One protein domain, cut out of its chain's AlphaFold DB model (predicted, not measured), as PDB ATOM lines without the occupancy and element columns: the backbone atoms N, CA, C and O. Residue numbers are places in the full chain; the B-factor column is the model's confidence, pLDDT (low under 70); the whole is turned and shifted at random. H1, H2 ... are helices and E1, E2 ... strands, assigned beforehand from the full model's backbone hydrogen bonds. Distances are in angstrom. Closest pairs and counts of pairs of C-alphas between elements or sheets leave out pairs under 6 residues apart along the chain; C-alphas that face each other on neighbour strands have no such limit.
ATOM      1  N   GLY A 138      52.370  45.713 -10.595       49.59
ATOM      2  CA  GLY A 138      53.116  46.902 -11.050       49.59
ATOM      3  C   GLY A 138      52.807  48.298 -10.489       49.59
ATOM      4  O   GLY A 138      53.268  49.258 -11.095       49.59
ATOM      5  N   GLN A 139      52.101  48.472  -9.361       45.53
ATOM      6  CA  GLN A 139      51.914  49.807  -8.743       45.53
ATOM      7  C   GLN A 139      52.180  49.822  -7.224       45.53
ATOM      8  O   GLN A 139      51.270  49.709  -6.403       45.53
ATOM      9  N   HIS A 140      53.437  50.059  -6.842       48.19
ATOM     10  CA  HIS A 140      53.817  50.573  -5.519       48.19
ATOM     11  C   HIS A 140      54.852  51.696  -5.738       48.19
ATOM     12  O   HIS A 140      55.761  51.480  -6.537       48.19
ATOM     13  N   PRO A 141      54.759  52.868  -5.065       50.03
ATOM     14  CA  PRO A 141      54.280  53.011  -3.688       50.03
ATOM     15  C   PRO A 141      53.282  54.163  -3.427       50.03
ATOM     16  O   PRO A 141      53.590  55.336  -3.618       50.03
ATOM     17  N   VAL A 142      52.153  53.851  -2.776       46.25
ATOM     18  CA  VAL A 142      51.381  54.822  -1.964       46.25
ATOM     19  C   VAL A 142      51.166  54.228  -0.562       46.25
ATOM     20  O   VAL A 142      50.052  53.941  -0.126       46.25
ATOM     21  N   LYS A 143      52.279  53.968   0.139       57.34
ATOM     22  CA  LYS A 143      52.367  53.187   1.394       57.34
ATOM     23  C   LYS A 143      51.823  53.914   2.651       57.34
ATOM     24  O   LYS A 143      52.514  54.021   3.659       57.34
ATOM     25  N   LYS A 144      50.597  54.455   2.614       65.81
ATOM     26  CA  LYS A 144      49.921  55.057   3.797       65.81
ATOM     27  C   LYS A 144      48.507  54.538   4.079       65.81
ATOM     28  O   LYS A 144      47.825  55.067   4.952       65.81
ATOM     29  N   GLY A 145      48.102  53.477   3.390       78.25
ATOM     30  CA  GLY A 145      46.758  52.919   3.472       78.25
ATOM     31  C   GLY A 145      45.851  53.515   2.399       78.25
ATOM     32  O   GLY A 145      45.579  54.715   2.393       78.25
ATOM     33  N   ARG A 146      45.392  52.667   1.480       87.75
ATOM     34  CA  ARG A 146      44.391  53.009   0.467       87.75
ATOM     35  C   ARG A 146      43.023  52.737   1.072       87.75
ATOM     36  O   ARG A 146      42.772  51.633   1.539       87.75
ATOM     37  N   TRP A 147      42.133  53.718   1.050       90.69
ATOM     38  CA  TRP A 147      40.729  53.499   1.374       90.69
ATOM     39  C   TRP A 147      39.871  53.813   0.153       90.69
ATOM     40  O   TRP A 147      40.186  54.712  -0.627       90.69
ATOM     41  N   ARG A 148      38.799  53.044  -0.022       89.25
ATOM     42  CA  ARG A 148      37.793  53.249  -1.064       89.25
ATOM     43  C   ARG A 148      36.414  52.924  -0.513       89.25
ATOM     44  O   ARG A 148      36.286  52.126   0.416       89.25
ATOM     45  N   LEU A 149      35.393  53.525  -1.104       88.62
ATOM     46  CA  LEU A 149      34.034  53.028  -0.957       88.62
ATOM     47  C   LEU A 149      33.837  51.802  -1.865       88.62
ATOM     48  O   LEU A 149      34.650  51.512  -2.753       88.62
ATOM     49  N   SER A 150      32.795  51.049  -1.557       85.25
ATOM     50  CA  SER A 150      32.207  50.037  -2.417       85.25
ATOM     51  C   SER A 150      31.469  50.727  -3.565       85.25
ATOM     52  O   SER A 150      30.830  51.762  -3.360       85.25
ATOM     53  N   ASN A 151      31.576  50.158  -4.762       79.44
ATOM     54  CA  ASN A 151      30.916  50.645  -5.969       79.44
ATOM     55  C   ASN A 151      29.963  49.561  -6.506       79.44
ATOM     56  O   ASN A 151      30.094  48.388  -6.166       79.44
ATOM     57  N   SER A 152      29.076  49.918  -7.439       69.62
ATOM     58  CA  SER A 152      28.212  48.966  -8.170       69.62
ATOM     59  C   SER A 152      28.962  47.828  -8.882       69.62
ATOM     60  O   SER A 152      28.356  46.833  -9.257       69.62
ATOM     61  N   ASN A 153      30.274  47.976  -9.088       70.56
ATOM     62  CA  ASN A 153      31.125  46.965  -9.714       70.56
ATOM     63  C   ASN A 153      31.612  45.890  -8.724       70.56
ATOM     64  O   ASN A 153      32.063  44.840  -9.168       70.56
ATOM     65  N   ASP A 154      31.574  46.152  -7.411       72.81
ATOM     66  CA  ASP A 154      31.956  45.163  -6.391       72.81
ATOM     67  C   ASP A 154      30.860  44.106  -6.190       72.81
ATOM     68  O   ASP A 154      31.173  42.953  -5.903       72.81
ATOM     69  N   ASP A 155      29.592  44.505  -6.326       69.00
ATOM     70  CA  ASP A 155      28.427  43.655  -6.076       69.00
ATOM     71  C   ASP A 155      27.246  44.103  -6.974       69.00
ATOM     72  O   ASP A 155      26.490  45.006  -6.605       69.00
ATOM     73  N   PRO A 156      27.108  43.554  -8.200       69.88
ATOM     74  CA  PRO A 156      26.167  44.060  -9.207       69.88
ATOM     75  C   PRO A 156      24.694  43.717  -8.927       69.88
ATOM     76  O   PRO A 156      23.813  44.264  -9.586       69.88
ATOM     77  N   ASP A 157      24.426  42.821  -7.971       71.88
ATOM     78  CA  ASP A 157      23.075  42.454  -7.510       71.88
ATOM     79  C   ASP A 157      22.614  43.322  -6.315       71.88
ATOM     80  O   ASP A 157      21.451  43.292  -5.907       71.88
ATOM     81  N   ALA A 158      23.511  44.136  -5.743       69.25
ATOM     82  CA  ALA A 158      23.170  45.051  -4.662       69.25
ATOM     83  C   ALA A 158      22.390  46.272  -5.184       69.25
ATOM     84  O   ALA A 158      22.815  46.948  -6.122       69.25
ATOM     85  N   ASP A 159      21.278  46.621  -4.518       74.44
ATOM     86  CA  ASP A 159      20.555  47.875  -4.780       74.44
ATOM     87  C   ASP A 159      21.531  49.065  -4.710       74.44
ATOM     88  O   ASP A 159      22.373  49.136  -3.811       74.44
ATOM     89  N   LEU A 160      21.395  50.038  -5.616       66.06
ATOM     90  CA  LEU A 160      22.261  51.223  -5.723       66.06
ATOM     91  C   LEU A 160      22.429  51.955  -4.381       66.06
ATOM     92  O   LEU A 160      23.477  52.527  -4.089       66.06
ATOM     93  N   LYS A 161      21.397  51.914  -3.532       66.38
ATOM     94  CA  LYS A 161      21.405  52.524  -2.195       66.38
ATOM     95  C   LYS A 161      22.247  51.760  -1.178       66.38
ATOM     96  O   LYS A 161      22.558  52.340  -0.135       66.38
ATOM     97  N   ASP A 162      22.520  50.482  -1.408       66.88
ATOM     98  CA  ASP A 162      23.320  49.581  -0.575       66.88
ATOM     99  C   ASP A 162      24.741  49.381  -1.135       66.88
ATOM    100  O   ASP A 162      25.674  49.272  -0.339       66.88
ATOM    101  N   ALA A 163      24.926  49.470  -2.458       63.22
ATOM    102  CA  ALA A 163      26.224  49.379  -3.134       63.22
ATOM    103  C   ALA A 163      27.286  50.358  -2.582       63.22
ATOM    104  O   ALA A 163      28.435  49.968  -2.404       63.22
ATOM    105  N   GLU A 164      26.904  51.594  -2.230       68.88
ATOM    106  CA  GLU A 164      27.811  52.629  -1.688       68.88
ATOM    107  C   GLU A 164      27.950  52.619  -0.145       68.88
ATOM    108  O   GLU A 164      28.311  53.630   0.468       68.88
ATOM    109  N   ARG A 165      27.615  51.515   0.543       82.81
ATOM    110  CA  ARG A 165      27.640  51.475   2.024       82.81
ATOM    111  C   ARG A 165      28.915  50.925   2.636       82.81
ATOM    112  O   ARG A 165      29.190  51.247   3.793       82.81
ATOM    113  N   ASP A 166      29.681  50.126   1.910       90.38
ATOM    114  CA  ASP A 166      30.882  49.508   2.462       90.38
ATOM    115  C   ASP A 166      32.144  50.331   2.150       90.38
ATOM    116  O   ASP A 166      32.252  51.023   1.143       90.38
ATOM    117  N   VAL A 167      33.090  50.306   3.083       91.88
ATOM    118  CA  VAL A 167      34.387  50.978   3.065       91.88
ATOM    119  C   VAL A 167      35.439  49.883   3.132       91.88
ATOM    120  O   VAL A 167      35.498  49.121   4.103       91.88
ATOM    121  N   PHE A 168      36.291  49.829   2.119       91.69
ATOM    122  CA  PHE A 168      37.459  48.966   2.097       91.69
ATOM    123  C   PHE A 168      38.696  49.783   2.457       91.69
ATOM    124  O   PHE A 168      38.910  50.861   1.902       91.69
ATOM    125  N   VAL A 169      39.514  49.266   3.372       92.25
ATOM    126  CA  VAL A 169      40.816  49.839   3.727       92.25
ATOM    127  C   VAL A 169      41.886  48.774   3.518       92.25
ATOM    128  O   VAL A 169      41.817  47.691   4.095       92.25
ATOM    129  N   GLU A 170      42.863  49.086   2.681       91.94
ATOM    130  CA  GLU A 170      43.997  48.238   2.327       91.94
ATOM    131  C   GLU A 170      45.272  48.876   2.878       91.94
ATOM    132  O   GLU A 170      45.590  50.024   2.556       91.94
ATOM    133  N   THR A 171      46.006  48.156   3.723       90.25
ATOM    134  CA  THR A 171      47.256  48.633   4.330       90.25
ATOM    135  C   THR A 171      48.385  47.640   4.112       90.25
ATOM    136  O   THR A 171      48.168  46.443   3.949       90.25
ATOM    137  N   GLU A 172      49.618  48.134   4.172       87.56
ATOM    138  CA  GLU A 172      50.796  47.274   4.261       87.56
ATOM    139  C   GLU A 172      50.731  46.412   5.534       87.56
ATOM    140  O   GLU A 172      50.222  46.848   6.573       87.56
ATOM    141  N   GLY A 173      51.188  45.164   5.432       83.62
ATOM    142  CA  GLY A 173      51.265  44.241   6.553       83.62
ATOM    143  C   GLY A 173      52.513  44.445   7.413       83.62
ATOM    144  O   GLY A 173      53.287  45.377   7.231       83.62
ATOM    145  N   ALA A 174      52.762  43.519   8.345       83.56
ATOM    146  CA  ALA A 174      53.980  43.541   9.169       83.56
ATOM    147  C   ALA A 174      55.279  43.280   8.369       83.56
ATOM    148  O   ALA A 174      56.377  43.479   8.880       83.56
ATOM    149  N   THR A 175      55.148  42.801   7.131       83.69
ATOM    150  CA  THR A 175      56.223  42.530   6.167       83.69
ATOM    151  C   THR A 175      55.664  42.744   4.766       83.69
ATOM    152  O   THR A 175      54.508  42.383   4.549       83.69
ATOM    153  N   GLU A 176      56.476  43.193   3.807       83.62
ATOM    154  CA  GLU A 176      56.032  43.559   2.445       83.62
ATOM    155  C   GLU A 176      55.294  42.446   1.674       83.62
ATOM    156  O   GLU A 176      54.487  42.738   0.800       83.62
ATOM    157  N   LYS A 177      55.499  41.168   2.028       86.88
ATOM    158  CA  LYS A 177      54.735  40.034   1.469       86.88
ATOM    159  C   LYS A 177      53.250  40.000   1.860       86.88
ATOM    160  O   LYS A 177      52.487  39.271   1.236       86.88
ATOM    161  N   TYR A 178      52.839  40.716   2.907       89.38
ATOM    162  CA  TYR A 178      51.454  40.739   3.371       89.38
ATOM    163  C   TYR A 178      50.813  42.093   3.093       89.38
ATOM    164  O   TYR A 178      51.346  43.129   3.485       89.38
ATOM    165  N   MET A 179      49.611  42.064   2.526       90.56
ATOM    166  CA  MET A 179      48.686  43.193   2.513       90.56
ATOM    167  C   MET A 179      47.516  42.878   3.444       90.56
ATOM    168  O   MET A 179      47.013  41.754   3.462       90.56
ATOM    169  N   TYR A 180      47.087  43.843   4.249       92.19
ATOM    170  CA  TYR A 180      45.920  43.698   5.112       92.19
ATOM    171  C   TYR A 180      44.723  44.396   4.470       92.19
ATOM    172  O   TYR A 180      44.827  45.554   4.070       92.19
ATOM    173  N   ARG A 181      43.584  43.704   4.387       91.81
ATOM    174  CA  ARG A 181      42.323  44.238   3.858       91.81
ATOM    175  C   ARG A 181      41.278  44.239   4.962       91.81
ATOM    176  O   ARG A 181      41.032  43.218   5.596       91.81
ATOM    177  N   MET A 182      40.649  45.381   5.175       92.88
ATOM    178  CA  MET A 182      39.600  45.613   6.160       92.88
ATOM    179  C   MET A 182      38.324  46.023   5.431       92.88
ATOM    180  O   MET A 182      38.373  46.909   4.581       92.88
ATOM    181  N   GLN A 183      37.197  45.394   5.764       93.31
ATOM    182  CA  GLN A 183      35.878  45.766   5.254       93.31
ATOM    183  C   GLN A 183      34.990  46.230   6.407       93.31
ATOM    184  O   GLN A 183      34.859  45.572   7.446       93.31
ATOM    185  N   LEU A 184      34.381  47.387   6.196       93.38
ATOM    186  CA  LEU A 184      33.615  48.144   7.169       93.38
ATOM    187  C   LEU A 184      32.317  48.618   6.506       93.38
ATOM    188  O   LEU A 184      32.362  49.102   5.390       93.38
ATOM    189  N   SER A 185      31.171  48.543   7.174       92.50
ATOM    190  CA  SER A 185      29.869  48.955   6.635       92.50
ATOM    191  C   SER A 185      29.343  50.206   7.335       92.50
ATOM    192  O   SER A 185      29.169  50.231   8.563       92.50
ATOM    193  N   LEU A 186      29.071  51.259   6.566       91.25
ATOM    194  CA  LEU A 186      28.512  52.520   7.036       91.25
ATOM    195  C   LEU A 186      26.998  52.382   7.239       91.25
ATOM    196  O   LEU A 186      26.186  52.484   6.320       91.25
ATOM    197  N   ARG A 187      26.595  52.188   8.494       89.56
ATOM    198  CA  ARG A 187      25.201  51.950   8.886       89.56
ATOM    199  C   ARG A 187      24.641  53.089   9.728       89.56
ATOM    200  O   ARG A 187      25.357  53.935  10.263       89.56
ATOM    201  N   ASN A 188      23.320  53.128   9.867       89.62
ATOM    202  CA  ASN A 188      22.668  54.087  10.754       89.62
ATOM    203  C   ASN A 188      22.806  53.641  12.223       89.62
ATOM    204  O   ASN A 188      22.696  52.450  12.523       89.62
ATOM    205  N   ALA A 189      23.042  54.569  13.156       87.69
ATOM    206  CA  ALA A 189      23.301  54.219  14.559       87.69
ATOM    207  C   ALA A 189      22.063  53.688  15.317       87.69
ATOM    208  O   ALA A 189      22.208  53.090  16.378       87.69
ATOM    209  N   GLY A 190      20.858  53.876  14.768       84.56
ATOM    210  CA  GLY A 190      19.591  53.359  15.295       84.56
ATOM    211  C   GLY A 190      18.392  53.822  14.458       84.56
ATOM    212  O   GLY A 190      18.550  54.643  13.549       84.56
ATOM    213  N   LYS A 191      17.187  53.321  14.764       80.00
ATOM    214  CA  LYS A 191      15.935  53.767  14.121       80.00
ATOM    215  C   LYS A 191      15.657  55.226  14.513       80.00
ATOM    216  O   LYS A 191      15.677  55.551  15.693       80.00
ATOM    217  N   GLY A 192      15.495  56.114  13.531       77.50
ATOM    218  CA  GLY A 192      15.336  57.562  13.753       77.50
ATOM    219  C   GLY A 192      16.599  58.313  14.215       77.50
ATOM    220  O   GLY A 192      16.593  59.542  14.259       77.50
ATOM    221  N   SER A 193      17.704  57.620  14.516       80.44
ATOM    222  CA  SER A 193      18.969  58.288  14.837       80.44
ATOM    223  C   SER A 193      19.514  58.999  13.602       80.44
ATOM    224  O   SER A 193      19.572  58.425  12.519       80.44
ATOM    225  N   ARG A 194      19.965  60.244  13.762       84.50
ATOM    226  CA  ARG A 194      20.636  60.994  12.690       84.50
ATOM    227  C   ARG A 194      22.150  60.715  12.625       84.50
ATOM    228  O   ARG A 194      22.836  61.261  11.760       84.50
ATOM    229  N   ASN A 195      22.675  59.898  13.539       89.56
ATOM    230  CA  ASN A 195      24.095  59.557  13.628       89.56
ATOM    231  C   ASN A 195      24.411  58.299  12.807       89.56
ATOM    232  O   ASN A 195      23.593  57.379  12.708       89.56
ATOM    233  N   LYS A 196      25.620  58.247  12.245       91.69
ATOM    234  CA  LYS A 196      26.143  57.081  11.523       91.69
ATOM    235  C   LYS A 196      27.035  56.239  12.436       91.69
ATOM    236  O   LYS A 196      27.549  56.728  13.443       91.69
ATOM    237  N   LYS A 197      27.221  54.975  12.072       93.25
ATOM    238  CA  LYS A 197      28.195  54.067  12.674       93.25
ATOM    239  C   LYS A 197      28.939  53.289  11.593       93.25
ATOM    240  O   LYS A 197      28.353  52.965  10.565       93.25
ATOM    241  N   LEU A 198      30.195  52.969  11.856       93.31
ATOM    242  CA  LEU A 198      31.017  52.079  11.048       93.31
ATOM    243  C   LEU A 198      31.006  50.699  11.714       93.31
ATOM    244  O   LEU A 198      31.397  50.587  12.875       93.31
ATOM    245  N   VAL A 199      30.505  49.674  11.033       93.25
ATOM    246  CA  VAL A 199      30.397  48.299  11.553       93.25
ATOM    247  C   VAL A 199      31.445  47.433  10.871       93.25
ATOM    248  O   VAL A 199      31.598  47.521   9.664       93.25
ATOM    249  N   TRP A 200      32.161  46.597  11.609       92.75
ATOM    250  CA  TRP A 200      33.098  45.647  11.014       92.75
ATOM    251  C   TRP A 200      32.352  44.545  10.255       92.75
ATOM    252  O   TRP A 200      31.353  44.029  10.754       92.75
ATOM    253  N   GLN A 201      32.837  44.207   9.060       91.69
ATOM    254  CA  GLN A 201      32.348  43.080   8.253       91.69
ATOM    255  C   GLN A 201      33.398  41.966   8.197       91.69
ATOM    256  O   GLN A 201      33.074  40.791   8.342       91.69
ATOM    257  N   GLY A 202      34.672  42.338   8.048       92.00
ATOM    258  CA  GLY A 202      35.781  41.393   8.072       92.00
ATOM    259  C   GLY A 202      37.144  42.074   8.032       92.00
ATOM    260  O   GLY A 202      37.269  43.269   7.744       92.00
ATOM    261  N   TYR A 203      38.172  41.300   8.363       93.62
ATOM    262  CA  TYR A 203      39.561  41.731   8.337       93.62
ATOM    263  C   TYR A 203      40.443  40.540   7.956       93.62
ATOM    264  O   TYR A 203      40.329  39.463   8.547       93.62
ATOM    265  N   TRP A 204      41.301  40.728   6.960       93.62
ATOM    266  CA  TRP A 204      42.079  39.667   6.325       93.62
ATOM    267  C   TRP A 204      43.535  40.084   6.128       93.62
ATOM    268  O   TRP A 204      43.824  41.265   5.929       93.62
ATOM    269  N   ASN A 205      44.439  39.107   6.105       93.06
ATOM    270  CA  ASN A 205      45.753  39.250   5.487       93.06
ATOM    271  C   ASN A 205      45.796  38.450   4.185       93.06
ATOM    272  O   ASN A 205      45.379  37.299   4.152       93.06
ATOM    273  N   TYR A 206      46.355  39.045   3.141       90.69
ATOM    274  CA  TYR A 206      46.621  38.417   1.855       90.69
ATOM    275  C   TYR A 206      48.136  38.311   1.665       90.69
ATOM    276  O   TYR A 206      48.853  39.295   1.874       90.69
ATOM    277  N   ASN A 207      48.634  37.118   1.339       90.06
ATOM    278  CA  ASN A 207      50.041  36.871   1.051       90.06
ATOM    279  C   ASN A 207      50.306  37.025  -0.449       90.06
ATOM    280  O   ASN A 207      50.027  36.117  -1.222       90.06
ATOM    281  N   MET A 208      50.924  38.132  -0.847       84.12
ATOM    282  CA  MET A 208      51.210  38.448  -2.253       84.12
ATOM    283  C   MET A 208      52.213  37.489  -2.924       84.12
ATOM    284  O   MET A 208      52.453  37.601  -4.120       84.12
ATOM    285  N   LEU A 209      52.836  36.582  -2.162       86.44
ATOM    286  CA  LEU A 209      53.782  35.583  -2.675       86.44
ATOM    287  C   LEU A 209      53.182  34.182  -2.856       86.44
ATOM    288  O   LEU A 209      53.812  33.346  -3.498       86.44
ATOM    289  N   THR A 210      52.035  33.888  -2.237       89.38
ATOM    290  CA  THR A 210      51.424  32.540  -2.260       89.38
ATOM    291  C   THR A 210      49.922  32.555  -2.531       89.38
ATOM    292  O   THR A 210      49.298  31.501  -2.507       89.38
ATOM    293  N   ASP A 211      49.337  33.737  -2.732       86.94
ATOM    294  CA  ASP A 211      47.897  34.002  -2.851       86.94
ATOM    295  C   ASP A 211      47.029  33.539  -1.661       86.94
ATOM    296  O   ASP A 211      45.801  33.659  -1.675       86.94
ATOM    297  N   ASP A 212      47.659  33.099  -0.567       90.12
ATOM    298  CA  ASP A 212      46.971  32.686   0.653       90.12
ATOM    299  C   ASP A 212      46.280  33.870   1.339       90.12
ATOM    300  O   ASP A 212      46.906  34.890   1.654       90.12
ATOM    301  N   THR A 213      45.002  33.694   1.675       90.25
ATOM    302  CA  THR A 213      44.236  34.651   2.483       90.25
ATOM    303  C   THR A 213      43.941  34.076   3.868       90.25
ATOM    304  O   THR A 213      43.286  33.044   4.000       90.25
ATOM    305  N   GLY A 214      44.392  34.764   4.918       91.88
ATOM    306  CA  GLY A 214      44.040  34.480   6.308       91.88
ATOM    307  C   GLY A 214      42.962  35.434   6.827       91.88
ATOM    308  O   GLY A 214      42.922  36.607   6.458       91.88
ATOM    309  N   VAL A 215      42.082  34.939   7.700       93.06
ATOM    310  CA  VAL A 215      41.054  35.748   8.380       93.06
ATOM    311  C   VAL A 215      41.544  36.115   9.779       93.06
ATOM    312  O   VAL A 215      41.831  35.234  10.594       93.06
ATOM    313  N   PHE A 216      41.583  37.404  10.107       89.38
ATOM    314  CA  PHE A 216      41.805  37.850  11.479       89.38
ATOM    315  C   PHE A 216      40.507  37.717  12.281       89.38
ATOM    316  O   PHE A 216      39.483  38.291  11.921       89.38
ATOM    317  N   THR A 217      40.525  36.991  13.402       84.25
ATOM    318  CA  THR A 217      39.312  36.816  14.215       84.25
ATOM    319  C   THR A 217      38.971  38.095  14.982       84.25
ATOM    320  O   THR A 217      39.660  38.446  15.944       84.25
ATOM    321  N   LEU A 218      37.866  38.750  14.629       81.56
ATOM    322  CA  LEU A 218      37.416  40.013  15.222       81.56
ATOM    323  C   LEU A 218      36.728  39.833  16.597       81.56
ATOM    324  O   LEU A 218      35.679  40.394  16.867       81.56
ATOM    325  N   ARG A 219      37.296  39.034  17.511       75.81
ATOM    326  CA  ARG A 219      36.613  38.583  18.752       75.81
ATOM    327  C   ARG A 219      36.145  39.680  19.726       75.81
ATOM    328  O   ARG A 219      35.359  39.370  20.614       75.81
ATOM    329  N   ASN A 220      36.657  40.903  19.611       82.25
ATOM    330  CA  ASN A 220      36.374  42.024  20.520       82.25
ATOM    331  C   ASN A 220      36.082  43.330  19.758       82.25
ATOM    332  O   ASN A 220      36.257  44.422  20.312       82.25
ATOM    333  N   ASP A 221      35.715  43.237  18.482       83.31
ATOM    334  CA  ASP A 221      35.433  44.410  17.673       83.31
ATOM    335  C   ASP A 221      34.158  45.136  18.132       83.31
ATOM    336  O   ASP A 221      33.247  44.597  18.766       83.31
ATOM    337  N   LYS A 222      34.129  46.443  17.880       90.00
ATOM    338  CA  LYS A 222      32.987  47.300  18.189       90.00
ATOM    339  C   LYS A 222      32.784  48.260  17.040       90.00
ATOM    340  O   LYS A 222      33.746  48.756  16.457       90.00
ATOM    341  N   ALA A 223      31.520  48.541  16.746       92.06
ATOM    342  CA  ALA A 223      31.182  49.566  15.778       92.06
ATOM    343  C   ALA A 223      31.688  50.937  16.258       92.06
ATOM    344  O   ALA A 223      31.481  51.310  17.416       92.06
ATOM    345  N   PHE A 224      32.305  51.700  15.361       92.56
ATOM    346  CA  PHE A 224      32.652  53.096  15.610       92.56
ATOM    347  C   PHE A 224      31.390  53.947  15.471       92.56
ATOM    348  O   PHE A 224      30.653  53.797  14.501       92.56
ATOM    349  N   PHE A 225      31.118  54.842  16.419       92.25
ATOM    350  CA  PHE A 225      29.945  55.719  16.383       92.25
ATOM    351  C   PHE A 225      30.374  57.156  16.103       92.25
ATOM    352  O   PHE A 225      31.193  57.710  16.834       92.25
ATOM    353  N   PHE A 226      29.782  57.776  15.084       90.94
ATOM    354  CA  PHE A 226      30.057  59.167  14.735       90.94
ATOM    355  C   PHE A 226      29.017  60.086  15.376       90.94
ATOM    356  O   PHE A 226      27.818  59.994  15.089       90.94
ATOM    357  N   SER A 227      29.470  60.982  16.250       87.56
ATOM    358  CA  SER A 227      28.661  62.075  16.783       87.56
ATOM    359  C   SER A 227      28.680  63.275  15.831       87.56
ATOM    360  O   SER A 227      29.621  63.485  15.070       87.56
TER     361      SER A 227
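AT A GLANCE: This is residues 138 to 227 of the 236 residues of an uncharacterized protein of Glarea lozoyensis (strain ATCC 74030 / MF5533) (UniProt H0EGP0). A single twisted sheet of five antiparallel strands makes the body, with the long hairpin of E3 and E4 through its middle, E2 and short E1 added on one side and tiny E5 at the other edge. Neither face of the sheet is covered by a named helix; the one short helix, H1, lies away from the middle, in the loop between E1 and E2, while the tail after E5 comes back to pair with E4. The printed part has 90 residues, with one named helix and five named strands in the chain order E1 H1 E2 E3 E4 E5; the sheet's order is E1 E2 E3 E4 E5, and the class is mostly strand, though under half of the residues are in named elements. It is only just loose, close to compact, with a radius of gyration of the C-alphas of 15.1 A and spans of 47 by 31 by 22 A.

IN THESE COORDINATES: E4, residues 196 to 207, is the longest strand by residues, 33.0 A from first to last C-alpha, and ends at C-alpha 207 at (50.041, 36.871, 1.051). E3, residues 178 to 188, measures 32.6 A, and E2, residues 166 to 172, measures 20.1 A. E1, residues 146 to 149, begins at C-alpha 146 at (44.391, 53.009, 0.467) and measures 10.5 A. E5 is residues 213 to 215, ending at C-alpha 215 at (41.054, 35.748, 8.380). H1 is residues 160 to 163.

HOW THE PARTS SIT: E3 and E4 form a hairpin, antiparallel at 163 degrees, with N 181 and O 204 2.9 A apart and N 187 and O 197 2.8 A apart, within hydrogen-bond range. E2 and E3 are also a hairpin, at 157 degrees, with N 169 and O 182 2.9 A apart. E1, an edge strand, is antiparallel to E2 at 170 degrees, with N 148 and O 168 2.9 A apart. At the other edge, E4 and E5 form a hairpin at 137 degrees, with N 214 and O 205 2.8 A apart. Residues 224 to 225 pair antiparallel with residues 197 to 198 of E4. From edge to edge the strands' lines turn by 73 degrees. H1 is not on the sheet, but only just, with 4 pairs of C-alphas within 10 A, and it is apart from E3, E4 and E5. H1 is too short for any pair of O i and N i+4 inside it, and its 1 pair of O i and N i+3 is not within range.

THE WHOLE: The two C-alphas farthest apart are those of Gly 192 and Leu 209, 47.2 A. The printed part has no cut. No link is long: H1 to E2, E2 to E3 and E4 to E5 are tight, while E1 to H1 and E3 to E4 are short. Residues 216 to 227 hold no named element. The mean pLDDT of the printed part is 82.8; it is under 70 at residues 138 to 144, 152, 155 to 156, 158 and 160 to 164.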